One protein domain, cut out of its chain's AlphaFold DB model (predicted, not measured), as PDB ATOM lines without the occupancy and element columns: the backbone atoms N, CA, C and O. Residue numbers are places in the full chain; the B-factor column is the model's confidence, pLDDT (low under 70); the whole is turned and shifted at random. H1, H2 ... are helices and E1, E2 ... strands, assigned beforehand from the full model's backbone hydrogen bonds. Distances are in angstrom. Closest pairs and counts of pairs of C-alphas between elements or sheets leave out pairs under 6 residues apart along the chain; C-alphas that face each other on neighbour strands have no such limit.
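What this domain is: This is residues 106 to 188 of the 191 residues of an uncharacterized protein of hydrothermal vent metagenome (UniProt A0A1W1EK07). A twisted sheet of four antiparallel strands lies between two helices, H1 over one face and H3 over the other, and its two long strands E1 and E2 both bend sharply. The printed part has 83 residues, with named elements in the order H1 E1 E2 E3 E4 H2 H3; the sheet runs E1, E2, E3, E4, and the class is mixed. The whole is compact, with a radius of gyration of the C-alphas of 12.3 A and spans of 34 by 29 by 20 A.

How they stand to each other: E1, residues 128 to 138, E2, 141 to 150, E3, 153 to 159, and E4, 164 to 168, form a meander, each strand the antiparallel neighbour of the one before, and each successive pair is a hairpin. N 131 and O 147 of E1 and E2, 2.8 A, N 146 and O 157 of E2 and E3, 2.9 A, and N 158 and O 165 of E3 and E4, 2.9 A, are within hydrogen-bond range. E1 bends by 60 degrees at residue 133 and E2 by 69 degrees at residue 147. H1, residues 114 to 124, is on the sheet at a height of 8.4 A, over E2 and only just not over E3, where 2 of its C-alphas fall; it runs along the strands, at 25 degrees to E2 on the local plane. Its closest C-alphas to E2 are those of Gln 114 and Glu 142, 6.9 A. H3, residues 178 to 187, is on the opposite face at a height of 8.5 A, over E3 and only just over E4, where 3 of its C-alphas fall; it runs slantwise to the strands, at 34 degrees to E3 on the local plane. The closest C-alphas of H3 and E3 are those of Ile 179 and Ala 158, 5.0 A. Helices on both faces of the sheet give three layers. H2, residues 172 to 175, only grazes the sheet with residues 173 to 175. H1 and H3 are apart. Every O i to N i+4 pair is within hydrogen-bond range in H1 and 5 of 6 in H3; H2 is too short for such a pair.

Where its parts are: E1 is 26.5 A long, E2 25.2 A, E3 18.7 A, H1 15.4 A and H3 14.3 A. H1 begins at C-alpha 114, (5.107, 32.639, -23.642), and H3 ends at C-alpha 187, (-3.046, 32.314, -2.516).

The domain as a whole: The C-alphas farthest apart, those of Gly 139 and Gly 152, are 35.0 A apart. The printed part has no cut, and its links between named elements are tight. The mean pLDDT of the printed part is 95.0, and no printed residue is under 70.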
ATOM      1  N   LYS A 106       8.101  24.095 -11.501       96.94
ATOM      2  CA  LYS A 106       9.412  23.799 -12.105       96.94
ATOM      3  C   LYS A 106      10.142  25.077 -12.503       96.94
ATOM      4  O   LYS A 106       9.527  25.948 -13.110       96.94
ATOM      5  N   GLU A 107      11.439  25.152 -12.221       95.00
ATOM      6  CA  GLU A 107      12.320  26.249 -12.670       95.00
ATOM      7  C   GLU A 107      13.015  25.918 -14.003       95.00
ATOM      8  O   GLU A 107      13.132  26.762 -14.893       95.00
ATOM      9  N   ASP A 108      13.384  24.649 -14.194       85.88
ATOM     10  CA  ASP A 108      14.080  24.186 -15.394       85.88
ATOM     11  C   ASP A 108      13.096  23.688 -16.454       85.88
ATOM     12  O   ASP A 108      12.690  22.523 -16.491       85.88
ATOM     13  N   PHE A 109      12.690  24.591 -17.343       92.25
ATOM     14  CA  PHE A 109      11.915  24.253 -18.531       92.25
ATOM     15  C   PHE A 109      12.290  25.151 -19.712       92.25
ATOM     16  O   PHE A 109      12.790  26.267 -19.557       92.25
ATOM     17  N   LYS A 110      12.032  24.653 -20.923       91.62
ATOM     18  CA  LYS A 110      12.154  25.440 -22.149       91.62
ATOM     19  C   LYS A 110      10.799  26.067 -22.465       91.62
ATOM     20  O   LYS A 110       9.887  25.355 -22.880       91.62
ATOM     21  N   SER A 111      10.678  27.380 -22.273       90.06
ATOM     22  CA  SER A 111       9.524  28.132 -22.779       90.06
ATOM     23  C   SER A 111       9.517  28.090 -24.311       90.06
ATOM     24  O   SER A 111      10.570  28.236 -24.937       90.06
ATOM     25  N   ILE A 112       8.347  27.854 -24.906       86.62
ATOM     26  CA  ILE A 112       8.190  27.767 -26.367       86.62
ATOM     27  C   ILE A 112       7.896  29.149 -26.962       86.62
ATOM     28  O   ILE A 112       8.557  29.550 -27.911       86.62
ATOM     29  N   SER A 113       6.913  29.868 -26.412       91.06
ATOM     30  CA  SER A 113       6.470  31.171 -26.938       91.06
ATOM     31  C   SER A 113       6.056  32.181 -25.865       91.06
ATOM     32  O   SER A 113       6.159  33.385 -26.097       91.06
ATOM     33  N   GLN A 114       5.619  31.733 -24.679       94.06
ATOM     34  CA  GLN A 114       5.107  32.639 -23.642       94.06
ATOM     35  C   GLN A 114       6.167  33.647 -23.188       94.06
ATOM     36  O   GLN A 114       5.845  34.823 -23.019       94.06
ATOM     37  N   LYS A 115       7.433  33.221 -23.064       95.38
ATOM     38  CA  LYS A 115       8.539  34.119 -22.714       95.38
ATOM     39  C   LYS A 115       8.689  35.248 -23.728       95.38
ATOM     40  O   LYS A 115       8.704  36.413 -23.348       95.38
ATOM     41  N   ASP A 116       8.785  34.915 -25.009       95.50
ATOM     42  CA  ASP A 116       9.058  35.906 -26.052       95.50
ATOM     43  C   ASP A 116       7.881  36.875 -26.219       95.50
ATOM     44  O   ASP A 116       8.090  38.084 -26.358       95.50
ATOM     45  N   ASN A 117       6.646  36.381 -26.086       96.12
ATOM     46  CA  ASN A 117       5.446  37.217 -26.060       96.12
ATOM     47  C   ASN A 117       5.449  38.173 -24.858       96.12
ATOM     48  O   ASN A 117       5.228  39.373 -25.025       96.12
ATOM     49  N   TYR A 118       5.758  37.671 -23.659       96.94
ATOM     50  CA  TYR A 118       5.847  38.489 -22.451       96.94
ATOM     51  C   TYR A 118       6.906  39.590 -22.585       96.94
ATOM     52  O   TYR A 118       6.621  40.763 -22.339       96.94
ATOM     53  N   LEU A 119       8.107  39.245 -23.054       96.88
ATOM     54  CA  LEU A 119       9.186  40.212 -23.264       96.88
ATOM     55  C   LEU A 119       8.836  41.248 -24.339       96.88
ATOM     56  O   LEU A 119       9.190  42.418 -24.195       96.88
ATOM     57  N   THR A 120       8.126  40.847 -25.392       97.12
ATOM     58  CA  THR A 120       7.662  41.761 -26.446       97.12
ATOM     59  C   THR A 120       6.669  42.783 -25.895       97.12
ATOM     60  O   THR A 120       6.839  43.978 -26.132       97.12
ATOM     61  N   ILE A 121       5.700  42.344 -25.085       96.69
ATOM     62  CA  ILE A 121       4.747  43.237 -24.405       96.69
ATOM     63  C   ILE A 121       5.476  44.199 -23.457       96.69
ATOM     64  O   ILE A 121       5.146  45.381 -23.396       96.69
ATOM     65  N   LYS A 122       6.489  43.731 -22.718       97.19
ATOM     66  CA  LYS A 122       7.263  44.605 -21.823       97.19
ATOM     67  C   LYS A 122       8.020  45.680 -22.607       97.19
ATOM     68  O   LYS A 122       7.930  46.853 -22.252       97.19
ATOM     69  N   LYS A 123       8.654  45.319 -23.725       97.38
ATOM     70  CA  LYS A 123       9.302  46.288 -24.625       97.38
ATOM     71  C   LYS A 123       8.316  47.303 -25.201       97.38
ATOM     72  O   LYS A 123       8.631  48.487 -25.242       97.38
ATOM     73  N   SER A 124       7.113  46.878 -25.601       96.81
ATOM     74  CA  SER A 124       6.100  47.805 -26.131       96.81
ATOM     75  C   SER A 124       5.538  48.759 -25.072       96.81
ATOM     76  O   SER A 124       4.988  49.795 -25.428       96.81
ATOM     77  N   LYS A 125       5.686  48.433 -23.780       95.31
ATOM     78  CA  LYS A 125       5.380  49.315 -22.640       95.31
ATOM     79  C   LYS A 125       6.542  50.256 -22.268       95.31
ATOM     80  O   LYS A 125       6.471  50.906 -21.234       95.31
ATOM     81  N   GLY A 126       7.612  50.316 -23.067       96.56
ATOM     82  CA  GLY A 126       8.763  51.191 -22.815       96.56
ATOM     83  C   GLY A 126       9.823  50.611 -21.874       96.56
ATOM     84  O   GLY A 126      10.775  51.306 -21.535       96.56
ATOM     85  N   ILE A 127       9.701  49.339 -21.474       97.25
ATOM     86  CA  ILE A 127      10.687  48.693 -20.601       97.25
ATOM     87  C   ILE A 127      11.916  48.274 -21.416       97.25
ATOM     88  O   ILE A 127      11.809  47.575 -22.429       97.25
ATOM     89  N   THR A 128      13.097  48.655 -20.939       97.69
ATOM     90  CA  THR A 128      14.399  48.413 -21.576       97.69
ATOM     91  C   THR A 128      15.326  47.600 -20.668       97.69
ATOM     92  O   THR A 128      14.953  47.242 -19.552       97.69
ATOM     93  N   ASP A 129      16.513  47.227 -21.162       97.50
ATOM     94  CA  ASP A 129      17.533  46.474 -20.409       97.50
ATOM     95  C   ASP A 129      17.019  45.177 -19.744       97.50
ATOM     96  O   ASP A 129      17.481  44.776 -18.677       97.50
ATOM     97  N   ILE A 130      16.047  44.506 -20.375       97.94
ATOM     98  CA  ILE A 130      15.354  43.368 -19.762       97.94
ATOM     99  C   ILE A 130      16.279  42.156 -19.624       97.94
ATOM    100  O   ILE A 130      16.716  41.565 -20.617       97.94
ATOM    101  N   LYS A 131      16.464  41.706 -18.383       97.94
ATOM    102  CA  LYS A 131      17.135  40.463 -18.012       97.94
ATOM    103  C   LYS A 131      16.165  39.547 -17.276       97.94
ATOM    104  O   LYS A 131      15.730  39.854 -16.173       97.94
ATOM    105  N   VAL A 132      15.874  38.382 -17.853       97.00
ATOM    106  CA  VAL A 132      15.150  37.318 -17.139       97.00
ATOM    107  C   VAL A 132      16.077  36.720 -16.083       97.00
ATOM    108  O   VAL A 132      17.158  36.238 -16.419       97.00
ATOM    109  N   THR A 133      15.673  36.770 -14.817       97.12
ATOM    110  CA  THR A 133      16.463  36.256 -13.688       97.12
ATOM    111  C   THR A 133      16.004  34.874 -13.248       97.12
ATOM    112  O   THR A 133      16.841  34.037 -12.933       97.12
ATOM    113  N   HIS A 134      14.692  34.629 -13.265       97.12
ATOM    114  CA  HIS A 134      14.082  33.345 -12.919       97.12
ATOM    115  C   HIS A 134      12.867  33.081 -13.807       97.12
ATOM    116  O   HIS A 134      12.262  34.003 -14.361       97.12
ATOM    117  N   GLN A 135      12.482  31.815 -13.914       97.19
ATOM    118  CA  GLN A 135      11.277  31.381 -14.610       97.19
ATOM    119  C   GLN A 135      10.634  30.232 -13.836       97.19
ATOM    120  O   GLN A 135      11.335  29.413 -13.249       97.19
ATOM    121  N   TYR A 136       9.308  30.172 -13.841       97.38
ATOM    122  CA  TYR A 136       8.531  29.199 -13.087       97.38
ATOM    123  C   TYR A 136       7.388  28.665 -13.935       97.38
ATOM    124  O   TYR A 136       6.569  29.437 -14.428       97.38
ATOM    125  N   LYS A 137       7.291  27.345 -14.061       96.81
ATOM    126  CA  LYS A 137       6.152  26.673 -14.682       96.81
ATOM    127  C   LYS A 137       5.219  26.130 -13.610       96.81
ATOM    128  O   LYS A 137       5.641  25.305 -12.800       96.81
ATOM    129  N   ILE A 138       3.965  26.578 -13.625       93.75
ATOM    130  CA  ILE A 138       2.903  26.201 -12.684       93.75
ATOM    131  C   ILE A 138       1.719  25.675 -13.501       93.75
ATOM    132  O   ILE A 138       0.912  26.446 -14.022       93.75
ATOM    133  N   GLY A 139       1.624  24.350 -13.648       90.69
ATOM    134  CA  GLY A 139       0.702  23.749 -14.619       90.69
ATOM    135  C   GLY A 139       1.038  24.211 -16.043       90.69
ATOM    136  O   GLY A 139       2.165  24.012 -16.501       90.69
ATOM    137  N   ASP A 140       0.076  24.856 -16.705       90.88
ATOM    138  CA  ASP A 140       0.227  25.399 -18.065       90.88
ATOM    139  C   ASP A 140       0.695  26.866 -18.097       90.88
ATOM    140  O   ASP A 140       1.015  27.395 -19.164       90.88
ATOM    141  N   SER A 141       0.767  27.520 -16.934       92.94
ATOM    142  CA  SER A 141       1.215  28.908 -16.813       92.94
ATOM    143  C   SER A 141       2.729  28.989 -16.635       92.94
ATOM    144  O   SER A 141       3.312  28.239 -15.844       92.94
ATOM    145  N   GLU A 142       3.367  29.913 -17.351       96.69
ATOM    146  CA  GLU A 142       4.792  30.226 -17.233       96.69
ATOM    147  C   GLU A 142       4.953  31.657 -16.706       96.69
ATOM    148  O   GLU A 142       4.537  32.612 -17.355       96.69
ATOM    149  N   ILE A 143       5.542  31.812 -15.520       97.19
ATOM    150  CA  ILE A 143       5.796  33.102 -14.868       97.19
ATOM    151  C   ILE A 143       7.287  33.415 -14.966       97.19
ATOM    152  O   ILE A 143       8.126  32.580 -14.629       97.19
ATOM    153  N   PHE A 144       7.625  34.634 -15.365       97.69
ATOM    154  CA  PHE A 144       9.000  35.095 -15.529       97.69
ATOM    155  C   PHE A 144       9.297  36.232 -14.561       97.69
ATOM    156  O   PHE A 144       8.521  37.184 -14.456       97.69
ATOM    157  N   MET A 145      10.442  36.152 -13.889       97.94
ATOM    158  CA  MET A 145      11.010  37.272 -13.147       97.94
ATOM    159  C   MET A 145      12.006  38.016 -14.024       97.94
ATOM    160  O   MET A 145      12.872  37.392 -14.642       97.94
ATOM    161  N   ILE A 146      11.892  39.339 -14.061       97.88
ATOM    162  CA  ILE A 146      12.790  40.200 -14.829       97.88
ATOM    163  C   ILE A 146      13.342  41.332 -13.971       97.88
ATOM    164  O   ILE A 146      12.608  41.923 -13.178       97.88
ATOM    165  N   ASP A 147      14.608  41.653 -14.203       98.38
ATOM    166  CA  ASP A 147      15.224  42.925 -13.836       98.38
ATOM    167  C   ASP A 147      15.293  43.767 -15.117       98.38
ATOM    168  O   ASP A 147      15.659  43.241 -16.174       98.38
ATOM    169  N   ALA A 148      14.894  45.033 -15.067       98.12
ATOM    170  CA  ALA A 148      14.811  45.888 -16.251       98.12
ATOM    171  C   ALA A 148      14.853  47.378 -15.879       98.12
ATOM    172  O   ALA A 148      15.045  47.720 -14.709       98.12
ATOM    173  N   LYS A 149      14.638  48.261 -16.859       98.00
ATOM    174  CA  LYS A 149      14.439  49.698 -16.634       98.00
ATOM    175  C   LYS A 149      13.143  50.221 -17.235       98.00
ATOM    176  O   LYS A 149      12.747  49.779 -18.309       98.00
ATOM    177  N   LEU A 150      12.532  51.198 -16.572       96.38
ATOM    178  CA  LEU A 150      11.397  51.984 -17.063       96.38
ATOM    179  C   LEU A 150      11.661  53.453 -16.735       96.38
ATOM    180  O   LEU A 150      11.977  53.768 -15.594       96.38
ATOM    181  N   ASP A 151      11.620  54.327 -17.742       94.19
ATOM    182  CA  ASP A 151      11.867  55.770 -17.584       94.19
ATOM    183  C   ASP A 151      13.159  56.120 -16.812       94.19
ATOM    184  O   ASP A 151      13.259  57.134 -16.130       94.19
ATOM    185  N   GLY A 152      14.183  55.265 -16.936       93.25
ATOM    186  CA  GLY A 152      15.484  55.419 -16.275       93.25
ATOM    187  C   GLY A 152      15.600  54.778 -14.886       93.25
ATOM    188  O   GLY A 152      16.724  54.615 -14.411       93.25
ATOM    189  N   TYR A 153      14.495  54.346 -14.277       95.81
ATOM    190  CA  TYR A 153      14.461  53.669 -12.978       95.81
ATOM    191  C   TYR A 153      14.667  52.168 -13.126       95.81
ATOM    192  O   TYR A 153      14.190  51.571 -14.097       95.81
ATOM    193  N   ASN A 154      15.352  51.534 -12.169       97.88
ATOM    194  CA  ASN A 154      15.436  50.077 -12.169       97.88
ATOM    195  C   ASN A 154      14.121  49.500 -11.662       97.88
ATOM    196  O   ASN A 154      13.606  49.901 -10.622       97.88
ATOM    197  N   ILE A 155      13.626  48.489 -12.362       97.88
ATOM    198  CA  ILE A 155      12.419  47.774 -11.976       97.88
ATOM    199  C   ILE A 155      12.694  46.285 -11.837       97.88
ATOM    200  O   ILE A 155      13.512  45.703 -12.554       97.88
ATOM    201  N   LYS A 156      11.967  45.659 -10.917       98.19
ATOM    202  CA  LYS A 156      11.858  44.205 -10.805       98.19
ATOM    203  C   LYS A 156      10.420  43.813 -11.038       98.19
ATOM    204  O   LYS A 156       9.535  44.305 -10.341       98.19
ATOM    205  N   CYS A 157      10.189  42.902 -11.971       97.94
ATOM    206  CA  CYS A 157       8.855  42.393 -12.243       97.94
ATOM    207  C   CYS A 157       8.773  40.880 -12.089       97.94
ATOM    208  O   CYS A 157       9.760  40.164 -12.250       97.94
ATOM    209  N   ALA A 158       7.559  40.394 -11.858       97.81
ATOM    210  CA  ALA A 158       7.189  39.001 -12.024       97.81
ATOM    211  C   ALA A 158       5.846  38.923 -12.747       97.81
ATOM    212  O   ALA A 158       4.920  39.660 -12.412       97.81
ATOM    213  N   GLY A 159       5.726  38.034 -13.729       96.88
ATOM    214  CA  GLY A 159       4.466  37.885 -14.443       96.88
ATOM    215  C   GLY A 159       4.542  37.054 -15.707       96.88
ATOM    216  O   GLY A 159       5.571  36.465 -16.038       96.88
ATOM    217  N   ASN A 160       3.418  37.032 -16.403       95.94
ATOM    218  CA  ASN A 160       3.233  36.479 -17.733       95.94
ATOM    219  C   ASN A 160       2.421  37.483 -18.576       95.94
ATOM    220  O   ASN A 160       2.340  38.665 -18.241       95.94
ATOM    221  N   ILE A 161       1.848  37.045 -19.697       93.94
ATOM    222  CA  ILE A 161       1.057  37.930 -20.572       93.94
ATOM    223  C   ILE A 161      -0.298  38.354 -19.973       93.94
ATOM    224  O   ILE A 161      -0.884  39.323 -20.444       93.94
ATOM    225  N   GLU A 162      -0.800  37.630 -18.972       91.38
ATOM    226  CA  GLU A 162      -2.129  37.826 -18.378       91.38
ATOM    227  C   GLU A 162      -2.062  38.639 -17.085       91.38
ATOM    228  O   GLU A 162      -2.908  39.496 -16.837       91.38
ATOM    229  N   LEU A 163      -1.053  38.366 -16.257       91.56
ATOM    230  CA  LEU A 163      -0.862  38.983 -14.956       91.56
ATOM    231  C   LEU A 163       0.597  39.395 -14.800       91.56
ATOM    232  O   LEU A 163       1.507  38.581 -14.967       91.56
ATOM    233  N   ASP A 164       0.815  40.655 -14.442       93.94
ATOM    234  CA  ASP A 164       2.145  41.201 -14.235       93.94
ATOM    235  C   ASP A 164       2.166  42.168 -13.050       93.94
ATOM    236  O   ASP A 164       1.186  42.862 -12.785       93.94
ATOM    237  N   LEU A 165       3.284  42.170 -12.328       96.00
ATOM    238  CA  LEU A 165       3.538  43.065 -11.209       96.00
ATOM    239  C   LEU A 165       4.985  43.543 -11.278       96.00
ATOM    240  O   LEU A 165       5.887  42.724 -11.470       96.00
ATOM    241  N   CYS A 166       5.201  44.844 -11.105       96.69
ATOM    242  CA  CYS A 166       6.511  45.486 -11.137       96.69
ATOM    243  C   CYS A 166       6.677  46.425  -9.939       96.69
ATOM    244  O   CYS A 166       5.715  47.069  -9.525       96.69
ATOM    245  N   TYR A 167       7.900  46.525  -9.425       97.06
ATOM    246  CA  TYR A 167       8.285  47.490  -8.398       97.06
ATOM    247  C   TYR A 167       9.516  48.271  -8.847       97.06
ATOM    248  O   TYR A 167      10.453  47.671  -9.379       97.06
ATOM    249  N   GLU A 168       9.493  49.578  -8.611       96.06
ATOM    250  CA  GLU A 168      10.600  50.515  -8.828       96.06
ATOM    251  C   GLU A 168      11.544  50.525  -7.624       96.06
ATOM    252  O   GLU A 168      11.119  50.261  -6.494       96.06
ATOM    253  N   ASP A 169      12.828  50.785  -7.875       94.81
ATOM    254  CA  ASP A 169      13.919  50.709  -6.896       94.81
ATOM    255  C   ASP A 169      13.880  51.761  -5.785       94.81
ATOM    256  O   ASP A 169      14.552  51.597  -4.764       94.81
ATOM    257  N   ASP A 170      13.047  52.785  -5.928       91.94
ATOM    258  CA  ASP A 170      12.747  53.774  -4.895       91.94
ATOM    259  C   ASP A 170      11.696  53.292  -3.873       91.94
ATOM    260  O   ASP A 170      11.461  53.951  -2.855       91.94
ATOM    261  N   THR A 171      11.090  52.119  -4.095       92.56
ATOM    262  CA  THR A 171      10.113  51.514  -3.186       92.56
ATOM    263  C   THR A 171      10.729  50.407  -2.331       92.56
ATOM    264  O   THR A 171      11.468  49.548  -2.809       92.56
ATOM    265  N   ASP A 172      10.327  50.310  -1.060       93.06
ATOM    266  CA  ASP A 172      10.759  49.195  -0.197       93.06
ATOM    267  C   ASP A 172      10.264  47.816  -0.698       93.06
ATOM    268  O   ASP A 172      10.803  46.774  -0.312       93.06
ATOM    269  N   TYR A 173       9.255  47.788  -1.576       95.25
ATOM    270  CA  TYR A 173       8.753  46.564  -2.211       95.25
ATOM    271  C   TYR A 173       9.775  45.958  -3.183       95.25
ATOM    272  O   TYR A 173       9.823  44.737  -3.322       95.25
ATOM    273  N   TYR A 174      10.647  46.775  -3.783       95.75
ATOM    274  CA  TYR A 174      11.707  46.346  -4.704       95.75
ATOM    275  C   TYR A 174      12.669  45.307  -4.119       95.75
ATOM    276  O   TYR A 174      13.275  44.494  -4.830       95.75
ATOM    277  N   ASN A 175      12.836  45.330  -2.799       95.75
ATOM    278  CA  ASN A 175      13.739  44.429  -2.098       95.75
ATOM    279  C   ASN A 175      13.134  43.045  -1.843       95.75
ATOM    280  O   ASN A 175      13.826  42.134  -1.384       95.75
ATOM    281  N   ILE A 176      11.850  42.866  -2.144       97.00
ATOM    282  CA  ILE A 176      11.137  41.604  -2.006       97.00
ATOM    283  C   ILE A 176      10.871  41.066  -3.419       97.00
ATOM    284  O   ILE A 176      10.367  41.799  -4.266       97.00
ATOM    285  N   PRO A 177      11.177  39.787  -3.709       97.38
ATOM    286  CA  PRO A 177      10.875  39.192  -5.007       97.38
ATOM    287  C   PRO A 177       9.414  39.414  -5.420       97.38
ATOM    288  O   PRO A 177       8.506  38.936  -4.742       97.38
ATOM    289  N   ALA A 178       9.182  40.089  -6.552       97.25
ATOM    290  CA  ALA A 178       7.835  40.440  -7.020       97.25
ATOM    291  C   ALA A 178       6.904  39.219  -7.153       97.25
ATOM    292  O   ALA A 178       5.705  39.309  -6.896       97.25
ATOM    293  N   ILE A 179       7.463  38.040  -7.459       97.44
ATOM    294  CA  ILE A 179       6.707  36.785  -7.541       97.44
ATOM    295  C   ILE A 179       6.034  36.403  -6.214       97.44
ATOM    296  O   ILE A 179       4.991  35.756  -6.212       97.44
ATOM    297  N   TYR A 180       6.593  36.819  -5.075       97.12
ATOM    298  CA  TYR A 180       5.999  36.562  -3.766       97.12
ATOM    299  C   TYR A 180       4.679  37.308  -3.592       97.12
ATOM    300  O   TYR A 180       3.745  36.757  -3.019       97.12
ATOM    301  N   PHE A 181       4.570  38.530  -4.107       96.50
ATOM    302  CA  PHE A 181       3.309  39.263  -4.089       96.50
ATOM    303  C   PHE A 181       2.336  38.699  -5.121       96.50
ATOM    304  O   PHE A 181       1.228  38.325  -4.752       96.50
ATOM    305  N   LEU A 182       2.798  38.505  -6.362       95.50
ATOM    306  CA  LEU A 182       2.002  37.948  -7.460       95.50
ATOM    307  C   LEU A 182       1.309  36.629  -7.070       95.50
ATOM    308  O   LEU A 182       0.105  36.461  -7.250       95.50
ATOM    309  N   LEU A 183       2.065  35.684  -6.502       94.00
ATOM    310  CA  LEU A 183       1.517  34.409  -6.033       94.00
ATOM    311  C   LEU A 183       0.750  34.569  -4.718       94.00
ATOM    312  O   LEU A 183      -0.229  33.865  -4.488       94.00
ATOM    313  N   GLY A 184       1.177  35.485  -3.850       92.81
ATOM    314  CA  GLY A 184       0.527  35.766  -2.575       92.81
ATOM    315  C   GLY A 184      -0.916  36.230  -2.735       92.81
ATOM    316  O   GLY A 184      -1.792  35.735  -2.026       92.81
ATOM    317  N   GLU A 185      -1.179  37.117  -3.693       90.62
ATOM    318  CA  GLU A 185      -2.524  37.600  -4.026       90.62
ATOM    319  C   GLU A 185      -3.427  36.468  -4.533       90.62
ATOM    320  O   GLU A 185      -4.599  36.386  -4.170       90.62
ATOM    321  N   GLN A 186      -2.871  35.526  -5.300       85.81
ATOM    322  CA  GLN A 186      -3.611  34.344  -5.753       85.81
ATOM    323  C   GLN A 186      -3.886  33.352  -4.612       85.81
ATOM    324  O   GLN A 186      -4.935  32.701  -4.579       85.81
ATOM    325  N   VAL A 187      -2.945  33.219  -3.672       82.88
ATOM    326  CA  VAL A 187      -3.046  32.314  -2.516       82.88
ATOM    327  C   VAL A 187      -4.063  32.825  -1.504       82.88
ATOM    328  O   VAL A 187      -4.889  32.045  -1.019       82.88
ATOM    329  N   PHE A 188      -4.018  34.117  -1.191       76.56
ATOM    330  CA  PHE A 188      -4.976  34.783  -0.324       76.56
ATOM    331  C   PHE A 188      -6.092  35.382  -1.168       76.56
ATOM    332  O   PHE A 188      -6.184  36.596  -1.304       76.56
TER     333      PHE A 188